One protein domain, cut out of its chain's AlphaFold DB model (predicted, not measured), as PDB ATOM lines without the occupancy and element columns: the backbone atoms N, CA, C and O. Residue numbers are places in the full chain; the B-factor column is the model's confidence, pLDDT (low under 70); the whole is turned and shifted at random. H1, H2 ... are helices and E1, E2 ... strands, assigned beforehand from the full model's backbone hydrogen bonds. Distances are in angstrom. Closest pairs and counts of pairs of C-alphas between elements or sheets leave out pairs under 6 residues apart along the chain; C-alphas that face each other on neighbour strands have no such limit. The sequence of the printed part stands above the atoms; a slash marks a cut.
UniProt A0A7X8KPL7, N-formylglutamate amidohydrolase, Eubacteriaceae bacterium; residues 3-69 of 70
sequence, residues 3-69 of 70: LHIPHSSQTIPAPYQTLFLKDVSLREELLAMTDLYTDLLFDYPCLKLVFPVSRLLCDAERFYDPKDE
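AT A GLANCE: This is residues 3 to 69 of the 70 residues of the protein "N-formylglutamate amidohydrolase" of Eubacteriaceae bacterium (UniProt A0A7X8KPL7). Little regular structure: short parallel strands E1 and E2 lie side by side at one end near H3, H1 and H2 are at the other, and residues 62 to 69 stick out. The 67 printed residues run E1, H1, H2, H3, E2, mixed class, 25 in named elements; only just loose, close to compact, radius of gyration of the C-alphas 13.4 A, spans 41 by 30 by 20 A.

IN THESE COORDINATES: Find C-alpha 3 at (63.228, 85.552, 73.653), beginning E1, residues 3 to 5. Then come H1, residues 14 to 20, 11.0 A; H2, residues 26 to 32, 10.0 A; H3, residues 38 to 41; and E2, residues 47 to 50, ending at C-alpha 50 (63.503, 88.766, 81.236).

HOW THE PARTS SIT: E1, H1 H2 H3, E2 form a strand-helix-strand unit, parallel neighbour strands with helices between; N 5 and O 49 are 2.9 A apart, within hydrogen-bond range. H1 and H2 are close but not clearly touching; their closest C-alphas, Phe 20 and Leu 26, are 6.3 A apart. In H2 every O i to N i+4 pair is within hydrogen-bond range; H1 has 0 of 3, but 3 of 4 O i to N i+3 pairs; H3 is too short.

THE WHOLE: The printed part has no cut; no link is long. Residues 21 to 23 have pLDDT under 70.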
ATOM      1  N   LEU A   3      64.050  86.307  72.711       97.31
ATOM      2  CA  LEU A   3      63.228  85.552  73.653       97.31
ATOM      3  C   LEU A   3      62.608  86.530  74.644       97.31
ATOM      4  O   LEU A   3      63.321  87.168  75.416       97.31
ATOM      5  N   HIS A   4      61.289  86.663  74.593       97.19
ATOM      6  CA  HIS A   4      60.513  87.439  75.550       97.19
ATOM      7  C   HIS A   4      60.088  86.516  76.696       97.19
ATOM      8  O   HIS A   4      59.432  85.509  76.444       97.19
ATOM      9  N   ILE A   5      60.513  86.817  77.926       97.75
ATOM     10  CA  ILE A   5      60.262  85.994  79.119       97.75
ATOM     11  C   ILE A   5      59.649  86.903  80.202       97.75
ATOM     12  O   ILE A   5      60.359  87.434  81.063       97.75
ATOM     13  N   PRO A   6      58.335  87.159  80.131       98.06
ATOM     14  CA  PRO A   6      57.686  88.167  80.964       98.06
ATOM     15  C   PRO A   6      57.349  87.690  82.379       98.06
ATOM     16  O   PRO A   6      57.181  88.520  83.269       98.06
ATOM     17  N   HIS A   7      57.259  86.376  82.616       98.25
ATOM     18  CA  HIS A   7      56.621  85.843  83.830       98.25
ATOM     19  C   HIS A   7      57.467  84.844  84.628       98.25
ATOM     20  O   HIS A   7      56.918  84.118  85.451       98.25
ATOM     21  N   SER A   8      58.792  84.804  84.439       98.06
ATOM     22  CA  SER A   8      59.670  83.902  85.210       98.06
ATOM     23  C   SER A   8      60.037  84.424  86.608       98.06
ATOM     24  O   SER A   8      60.479  83.653  87.461       98.06
ATOM     25  N   SER A   9      59.874  85.727  86.864       97.81
ATOM     26  CA  SER A   9      60.256  86.354  88.133       97.81
ATOM     27  C   SER A   9      59.185  86.186  89.214       97.81
ATOM     28  O   SER A   9      58.003  86.433  88.992       97.81
ATOM     29  N   GLN A  10      59.619  85.855  90.433       96.94
ATOM     30  CA  GLN A  10      58.786  85.889  91.645       96.94
ATOM     31  C   GLN A  10      58.995  87.170  92.468       96.94
ATOM     32  O   GLN A  10      58.491  87.300  93.584       96.94
ATOM     33  N   THR A  11      59.784  88.121  91.967       97.06
ATOM     34  CA  THR A  11      60.186  89.291  92.746       97.06
ATOM     35  C   THR A  11      59.058  90.314  92.838       97.06
ATOM     36  O   THR A  11      58.607  90.859  91.834       97.06
ATOM     37  N   ILE A  12      58.665  90.646  94.066       95.75
ATOM     38  CA  ILE A  12      57.877  91.841  94.382       95.75
ATOM     39  C   ILE A  12      58.756  92.734  95.272       95.75
ATOM     40  O   ILE A  12      59.109  92.318  96.384       95.75
ATOM     41  N   PRO A  13      59.155  93.940  94.819       95.56
ATOM     42  CA  PRO A  13      59.962  94.845  95.629       95.56
ATOM     43  C   PRO A  13      59.247  95.214  96.934       95.56
ATOM     44  O   PRO A  13      58.029  95.380  96.958       95.56
ATOM     45  N   ALA A  14      60.014  95.373  98.019       92.62
ATOM     46  CA  ALA A  14      59.491  95.551  99.377       92.62
ATOM     47  C   ALA A  14      58.379  96.614  99.528       92.62
ATOM     48  O   ALA A  14      57.395  96.315 100.204       92.62
ATOM     49  N   PRO A  15      58.446  97.799  98.878       93.56
ATOM     50  CA  PRO A  15      57.382  98.803  98.981       93.56
ATOM     51  C   PRO A  15      56.009  98.333  98.483       93.56
ATOM     52  O   PRO A  15      54.997  98.900  98.880       93.56
ATOM     53  N   TYR A  16      55.971  97.311  97.624       93.25
ATOM     54  CA  TYR A  16      54.748  96.802  97.006       93.25
ATOM     55  C   TYR A  16      54.232  95.513  97.649       93.25
ATOM     56  O   TYR A  16      53.102  95.123  97.384       93.25
ATOM     57  N   GLN A  17      55.013  94.848  98.509       89.00
ATOM     58  CA  GLN A  17      54.602  93.580  99.133       89.00
ATOM     59  C   GLN A  17      53.343  93.736  99.997       89.00
ATOM     60  O   GLN A  17      52.530  92.819 100.081       89.00
ATOM     61  N   THR A  18      53.144  94.916 100.590       87.88
ATOM     62  CA  THR A  18      51.970  95.229 101.416       87.88
ATOM     63  C   THR A  18      50.660  95.270 100.627       87.88
ATOM     64  O   THR A  18      49.600  95.101 101.226       87.88
ATOM     65  N   LEU A  19      50.711  95.435  99.298       87.81
ATOM     66  CA  LEU A  19      49.530  95.414  98.422       87.81
ATOM     67  C   LEU A  19      48.890  94.021  98.327       87.81
ATOM     68  O   LEU A  19      47.712  93.909  97.992       87.81
ATOM     69  N   PHE A  20      49.656  92.972  98.639       84.25
ATOM     70  CA  PHE A  20      49.256  91.572  98.484       84.25
ATOM     71  C   PHE A  20      48.948  90.879  99.818       84.25
ATOM     72  O   PHE A  20      48.833  89.658  99.882       84.25
ATOM     73  N   LEU A  21      48.808  91.648 100.903       66.38
ATOM     74  CA  LEU A  21      48.401  91.139 102.213       66.38
ATOM     75  C   LEU A  21      46.884  90.863 102.214       66.38
ATOM     76  O   LEU A  21      46.096  91.690 102.672       66.38
ATOM     77  N   LYS A  22      46.471  89.720 101.659       66.75
ATOM     78  CA  LYS A  22      45.091  89.197 101.694       66.75
ATOM     79  C   LYS A  22      45.046  87.799 102.328       66.75
ATOM     80  O   LYS A  22      46.073  87.267 102.728       66.75
ATOM     81  N   ASP A  23      43.845  87.219 102.408       63.53
ATOM     82  CA  ASP A  23      43.530  85.919 103.028       63.53
ATOM     83  C   ASP A  23      44.296  84.705 102.451       63.53
ATOM     84  O   ASP A  23      44.268  83.626 103.044       63.53
ATOM     85  N   VAL A  24      44.984  84.864 101.315       70.00
ATOM     86  CA  VAL A  24      45.822  83.839 100.674       70.00
ATOM     87  C   VAL A  24      47.295  84.178 100.883       70.00
ATOM     88  O   VAL A  24      47.701  85.340 100.856       70.00
ATOM     89  N   SER A  25      48.126  83.155 101.080       86.88
ATOM     90  CA  SER A  25      49.568  83.348 101.193       86.88
ATOM     91  C   SER A  25      50.128  83.917  99.886       86.88
ATOM     92  O   SER A  25      50.065  83.259  98.850       86.88
ATOM     93  N   LEU A  26      50.766  85.093  99.934       88.62
ATOM     94  CA  LEU A  26      51.486  85.688  98.792       88.62
ATOM     95  C   LEU A  26      52.421  84.681  98.103       88.62
ATOM     96  O   LEU A  26      52.610  84.703  96.891       88.62
ATOM     97  N   ARG A  27      53.001  83.761  98.877       90.50
ATOM     98  CA  ARG A  27      53.849  82.698  98.343       90.50
ATOM     99  C   ARG A  27      53.079  81.720  97.453       90.50
ATOM    100  O   ARG A  27      53.634  81.272  96.456       90.50
ATOM    101  N   GLU A  28      51.857  81.355  97.821       91.75
ATOM    102  CA  GLU A  28      51.015  80.451  97.029       91.75
ATOM    103  C   GLU A  28      50.609  81.117  95.717       91.75
ATOM    104  O   GLU A  28      50.747  80.499  94.663       91.75
ATOM    105  N   GLU A  29      50.222  82.395  95.758       92.25
ATOM    106  CA  GLU A  29      49.931  83.154  94.539       92.25
ATOM    107  C   GLU A  29      51.169  83.279  93.643       92.25
ATOM    108  O   GLU A  29      51.088  83.015  92.445       92.25
ATOM    109  N   LEU A  30      52.338  83.604  94.207       94.62
ATOM    110  CA  LEU A  30      53.591  83.666  93.445       94.62
ATOM    111  C   LEU A  30      53.955  82.322  92.810       94.62
ATOM    112  O   LEU A  30      54.552  82.304  91.739       94.62
ATOM    113  N   LEU A  31      53.635  81.193  93.442       95.00
ATOM    114  CA  LEU A  31      53.870  79.874  92.851       95.00
ATOM    115  C   LEU A  31      52.869  79.563  91.736       95.00
ATOM    116  O   LEU A  31      53.270  79.033  90.706       95.00
ATOM    117  N   ALA A  32      51.593  79.898  91.926       94.50
ATOM    118  CA  ALA A  32      50.541  79.636  90.947       94.50
ATOM    119  C   ALA A  32      50.635  80.535  89.701       94.50
ATOM    120  O   ALA A  32      50.219  80.124  88.621       94.50
ATOM    121  N   MET A  33      51.177  81.746  89.851       95.12
ATOM    122  CA  MET A  33      51.170  82.793  88.820       95.12
ATOM    123  C   MET A  33      52.542  83.034  88.173       95.12
ATOM    124  O   MET A  33      52.712  84.034  87.481       95.12
ATOM    125  N   THR A  34      53.531  82.166  88.398       97.88
ATOM    126  CA  THR A  34      54.867  82.299  87.793       97.88
ATOM    127  C   THR A  34      55.115  81.177  86.799       97.88
ATOM    128  O   THR A  34      54.965  79.999  87.129       97.88
ATOM    129  N   ASP A  35      55.612  81.539  85.622       97.94
ATOM    130  CA  ASP A  35      56.080  80.597  84.613       97.94
ATOM    131  C   ASP A  35      57.491  80.134  84.996       97.94
ATOM    132  O   ASP A  35      58.509  80.569  84.441       97.94
ATOM    133  N   LEU A  36      57.545  79.302  86.039       97.12
ATOM    134  CA  LEU A  36      58.772  78.919  86.728       97.12
ATOM    135  C   LEU A  36      59.827  78.365  85.763       97.12
ATOM    136  O   LEU A  36      59.566  77.462  84.970       97.12
ATOM    137  N   TYR A  37      61.047  78.886  85.900       96.50
ATOM    138  CA  TYR A  37      62.252  78.443  85.192       96.50
ATOM    139  C   TYR A  37      62.211  78.574  83.663       96.50
ATOM    140  O   TYR A  37      63.062  77.996  82.989       96.50
ATOM    141  N   THR A  38      61.270  79.323  83.084       97.06
ATOM    142  CA  THR A  38      61.228  79.553  81.626       97.06
ATOM    143  C   THR A  38      62.482  80.262  81.099       97.06
ATOM    144  O   THR A  38      62.940  79.974  79.994       97.06
ATOM    145  N   ASP A  39      63.111  81.108  81.911       95.75
ATOM    146  CA  ASP A  39      64.394  81.756  81.627       95.75
ATOM    147  C   ASP A  39      65.577  80.780  81.533       95.75
ATOM    148  O   ASP A  39      66.513  81.007  80.754       95.75
ATOM    149  N   LEU A  40      65.505  79.678  82.283       95.50
ATOM    150  CA  LEU A  40      66.491  78.598  82.270       95.50
ATOM    151  C   LEU A  40      66.179  77.548  81.200       95.50
ATOM    152  O   LEU A  40      67.093  77.034  80.563       95.50
ATOM    153  N   LEU A  41      64.895  77.232  80.997       96.69
ATOM    154  CA  LEU A  41      64.440  76.232  80.030       96.69
ATOM    155  C   LEU A  41      64.814  76.633  78.600       96.69
ATOM    156  O   LEU A  41      65.250  75.794  77.811       96.69
ATOM    157  N   PHE A  42      64.664  77.917  78.267       92.38
ATOM    158  CA  PHE A  42      64.997  78.446  76.950       92.38
ATOM    159  C   PHE A  42      66.410  79.032  76.930       92.38
ATOM    160  O   PHE A  42      66.614  80.250  76.919       92.38
ATOM    161  N   ASP A  43      67.404  78.142  76.901       88.88
ATOM    162  CA  ASP A  43      68.812  78.515  76.788       88.88
ATOM    163  C   ASP A  43      69.327  78.484  75.347       88.88
ATOM    164  O   ASP A  43      69.879  77.503  74.857       88.88
ATOM    165  N   TYR A  44      69.096  79.591  74.641       93.88
ATOM    166  CA  TYR A  44      69.550  79.797  73.271       93.88
ATOM    167  C   TYR A  44      70.404  81.071  73.181       93.88
ATOM    168  O   TYR A  44      70.034  82.073  73.804       93.88
ATOM    169  N   PRO A  45      71.495  81.090  72.383       95.38
ATOM    170  CA  PRO A  45      72.374  82.251  72.227       95.38
ATOM    171  C   PRO A  45      71.693  83.376  71.431       95.38
ATOM    172  O   PRO A  45      71.955  83.608  70.251       95.38
ATOM    173  N   CYS A  46      70.779  84.081  72.084       96.44
ATOM    174  CA  CYS A  46      70.078  85.243  71.559       96.44
ATOM    175  C   CYS A  46      69.753  86.220  72.691       96.44
ATOM    176  O   CYS A  46      69.989  85.936  73.866       96.44
ATOM    177  N   LEU A  47      69.212  87.385  72.337       97.56
ATOM    178  CA  LEU A  47      68.778  88.357  73.329       97.56
ATOM    179  C   LEU A  47      67.577  87.806  74.108       97.56
ATOM    180  O   LEU A  47      66.542  87.505  73.510       97.56
ATOM    181  N   LYS A  48      67.715  87.720  75.432       96.94
ATOM    182  CA  LYS A  48      66.633  87.384  76.360       96.94
ATOM    183  C   LYS A  48      66.144  88.662  77.045       96.94
ATOM    184  O   LYS A  48      66.938  89.380  77.649       96.94
ATOM    185  N   LEU A  49      64.850  88.937  76.947       97.25
ATOM    186  CA  LEU A  49      64.163  90.006  77.667       97.25
ATOM    187  C   LEU A  49      63.408  89.375  78.838       97.25
ATOM    188  O   LEU A  49      62.273  88.935  78.677       97.25
ATOM    189  N   VAL A  50      64.075  89.293  79.989       97.44
ATOM    190  CA  VAL A  50      63.503  88.766  81.236       97.44
ATOM    191  C   VAL A  50      63.000  89.927  82.081       97.44
ATOM    192  O   VAL A  50      63.755  90.861  82.360       97.44
ATOM    193  N   PHE A  51      61.737  89.881  82.493       97.81
ATOM    194  CA  PHE A  51      61.159  90.949  83.304       97.81
ATOM    195  C   PHE A  51      61.583  90.826  84.773       97.81
ATOM    196  O   PHE A  51      61.631  89.724  85.322       97.81
ATOM    197  N   PRO A  52      61.905  91.950  85.441       97.25
ATOM    198  CA  PRO A  52      62.545  91.915  86.754       97.25
ATOM    199  C   PRO A  52      61.572  91.636  87.904       97.25
ATOM    200  O   PRO A  52      62.012  91.342  89.013       97.25
ATOM    201  N   VAL A  53      60.261  91.737  87.672       98.00
ATOM    202  CA  VAL A  53      59.225  91.623  88.705       98.00
ATOM    203  C   VAL A  53      58.180  90.583  88.332       98.00
ATOM    204  O   VAL A  53      58.002  90.266  87.159       98.00
ATOM    205  N   SER A  54      57.482  90.065  89.340       97.25
ATOM    206  CA  SER A  54      56.367  89.145  89.147       97.25
ATOM    207  C   SER A  54      55.191  89.814  88.443       97.25
ATOM    208  O   SER A  54      54.864  90.974  88.718       97.25
ATOM    209  N   ARG A  55      54.487  89.033  87.618       97.19
ATOM    210  CA  ARG A  55      53.248  89.453  86.952       97.19
ATOM    211  C   ARG A  55      52.140  89.865  87.921       97.19
ATOM    212  O   ARG A  55      51.271  90.640  87.551       97.19
ATOM    213  N   LEU A  56      52.192  89.382  89.168       95.06
ATOM    214  CA  LEU A  56      51.285  89.830  90.226       95.06
ATOM    215  C   LEU A  56      51.413  91.334  90.495       95.06
ATOM    216  O   LEU A  56      50.421  91.981  90.816       95.06
ATOM    217  N   LEU A  57      52.618  91.898  90.354       95.69
ATOM    218  CA  LEU A  57      52.847  93.337  90.480       95.69
ATOM    219  C   LEU A  57      52.556  94.084  89.181       95.69
ATOM    220  O   LEU A  57      51.913  95.130  89.209       95.69
ATOM    221  N   CYS A  58      53.073  93.579  88.064       95.25
ATOM    222  CA  CYS A  58      52.858  94.161  86.747       95.25
ATOM    223  C   CYS A  58      52.980  93.071  85.685       95.25
ATOM    224  O   CYS A  58      54.060  92.511  85.489       95.25
ATOM    225  N   ASP A  59      51.877  92.778  85.003       96.44
ATOM    226  CA  ASP A  59      51.868  91.862  83.872       96.44
ATOM    227  C   ASP A  59      52.157  92.637  82.579       96.44
ATOM    228  O   ASP A  59      51.316  93.386  82.089       96.44
ATOM    229  N   ALA A  60      53.360  92.454  82.031       95.12
ATOM    230  CA  ALA A  60      53.812  93.133  80.817       95.12
ATOM    231  C   ALA A  60      53.070  92.702  79.540       95.12
ATOM    232  O   ALA A  60      53.262  93.317  78.491       95.12
ATOM    233  N   GLU A  61      52.247  91.656  79.615       95.50
ATOM    234  CA  GLU A  61      51.417  91.185  78.503       95.50
ATOM    235  C   GLU A  61      49.966  91.675  78.592       95.50
ATOM    236  O   GLU A  61      49.144  91.324  77.748       95.50
ATOM    237  N   ARG A  62      49.640  92.492  79.600       95.62
ATOM    238  CA  ARG A  62      48.336  93.148  79.729       95.62
ATOM    239  C   ARG A  62      48.381  94.565  79.178       95.62
ATOM    240  O   ARG A  62      49.402  95.251  79.254       95.62
ATOM    241  N   PHE A  63      47.246  95.020  78.657       96.00
ATOM    242  CA  PHE A  63      47.088  96.416  78.269       96.00
ATOM    243  C   PHE A  63      47.078  97.331  79.492       96.00
ATOM    244  O   PHE A  63      46.669  96.945  80.588       96.00
ATOM    245  N   TYR A  64      47.517  98.572  79.282       93.50
ATOM    246  CA  TYR A  64      47.480  99.592  80.324       93.50
ATOM    247  C   TYR A  64      46.038  99.978  80.690       93.50
ATOM    248  O   TYR A  64      45.715 100.057  81.875       93.50
ATOM    249  N   ASP A  65      45.174 100.208  79.691       95.75
ATOM    250  CA  ASP A  65      43.731 100.345  79.902       95.75
ATOM    251  C   ASP A  65      43.063  98.986  79.627       95.75
ATOM    252  O   ASP A  65      43.156  98.479  78.508       95.75
ATOM    253  N   PRO A  66      42.362  98.386  80.606       92.69
ATOM    254  CA  PRO A  66      41.617  97.146  80.397       92.69
ATOM    255  C   PRO A  66      40.588  97.204  79.259       92.69
ATOM    256  O   PRO A  66      40.152  96.158  78.792       92.69
ATOM    257  N   LYS A  67      40.162  98.397  78.824       96.38
ATOM    258  CA  LYS A  67      39.249  98.562  77.678       96.38
ATOM    259  C   LYS A  67      39.899  98.280  76.327       96.38
ATOM    260  O   LYS A  67      39.168  98.099  75.358       96.38
ATOM    261  N   ASP A  68      41.227  98.281  76.268       96.00
ATOM    262  CA  ASP A  68      41.983  97.963  75.056       96.00
ATOM    263  C   ASP A  68      42.159  96.440  74.872       96.00
ATOM    264  O   ASP A  68      42.717  96.004  73.865       96.00
ATOM    265  N   GLU A  69      41.678  95.626  75.823       91.50
ATOM    266  CA  GLU A  69      41.606  94.168  75.683       91.50
ATOM    267  C   GLU A  69      40.584  93.774  74.580       91.50
ATOM    268  O   GLU A  69      39.499  94.367  74.530       91.50
TER     269      GLU A  69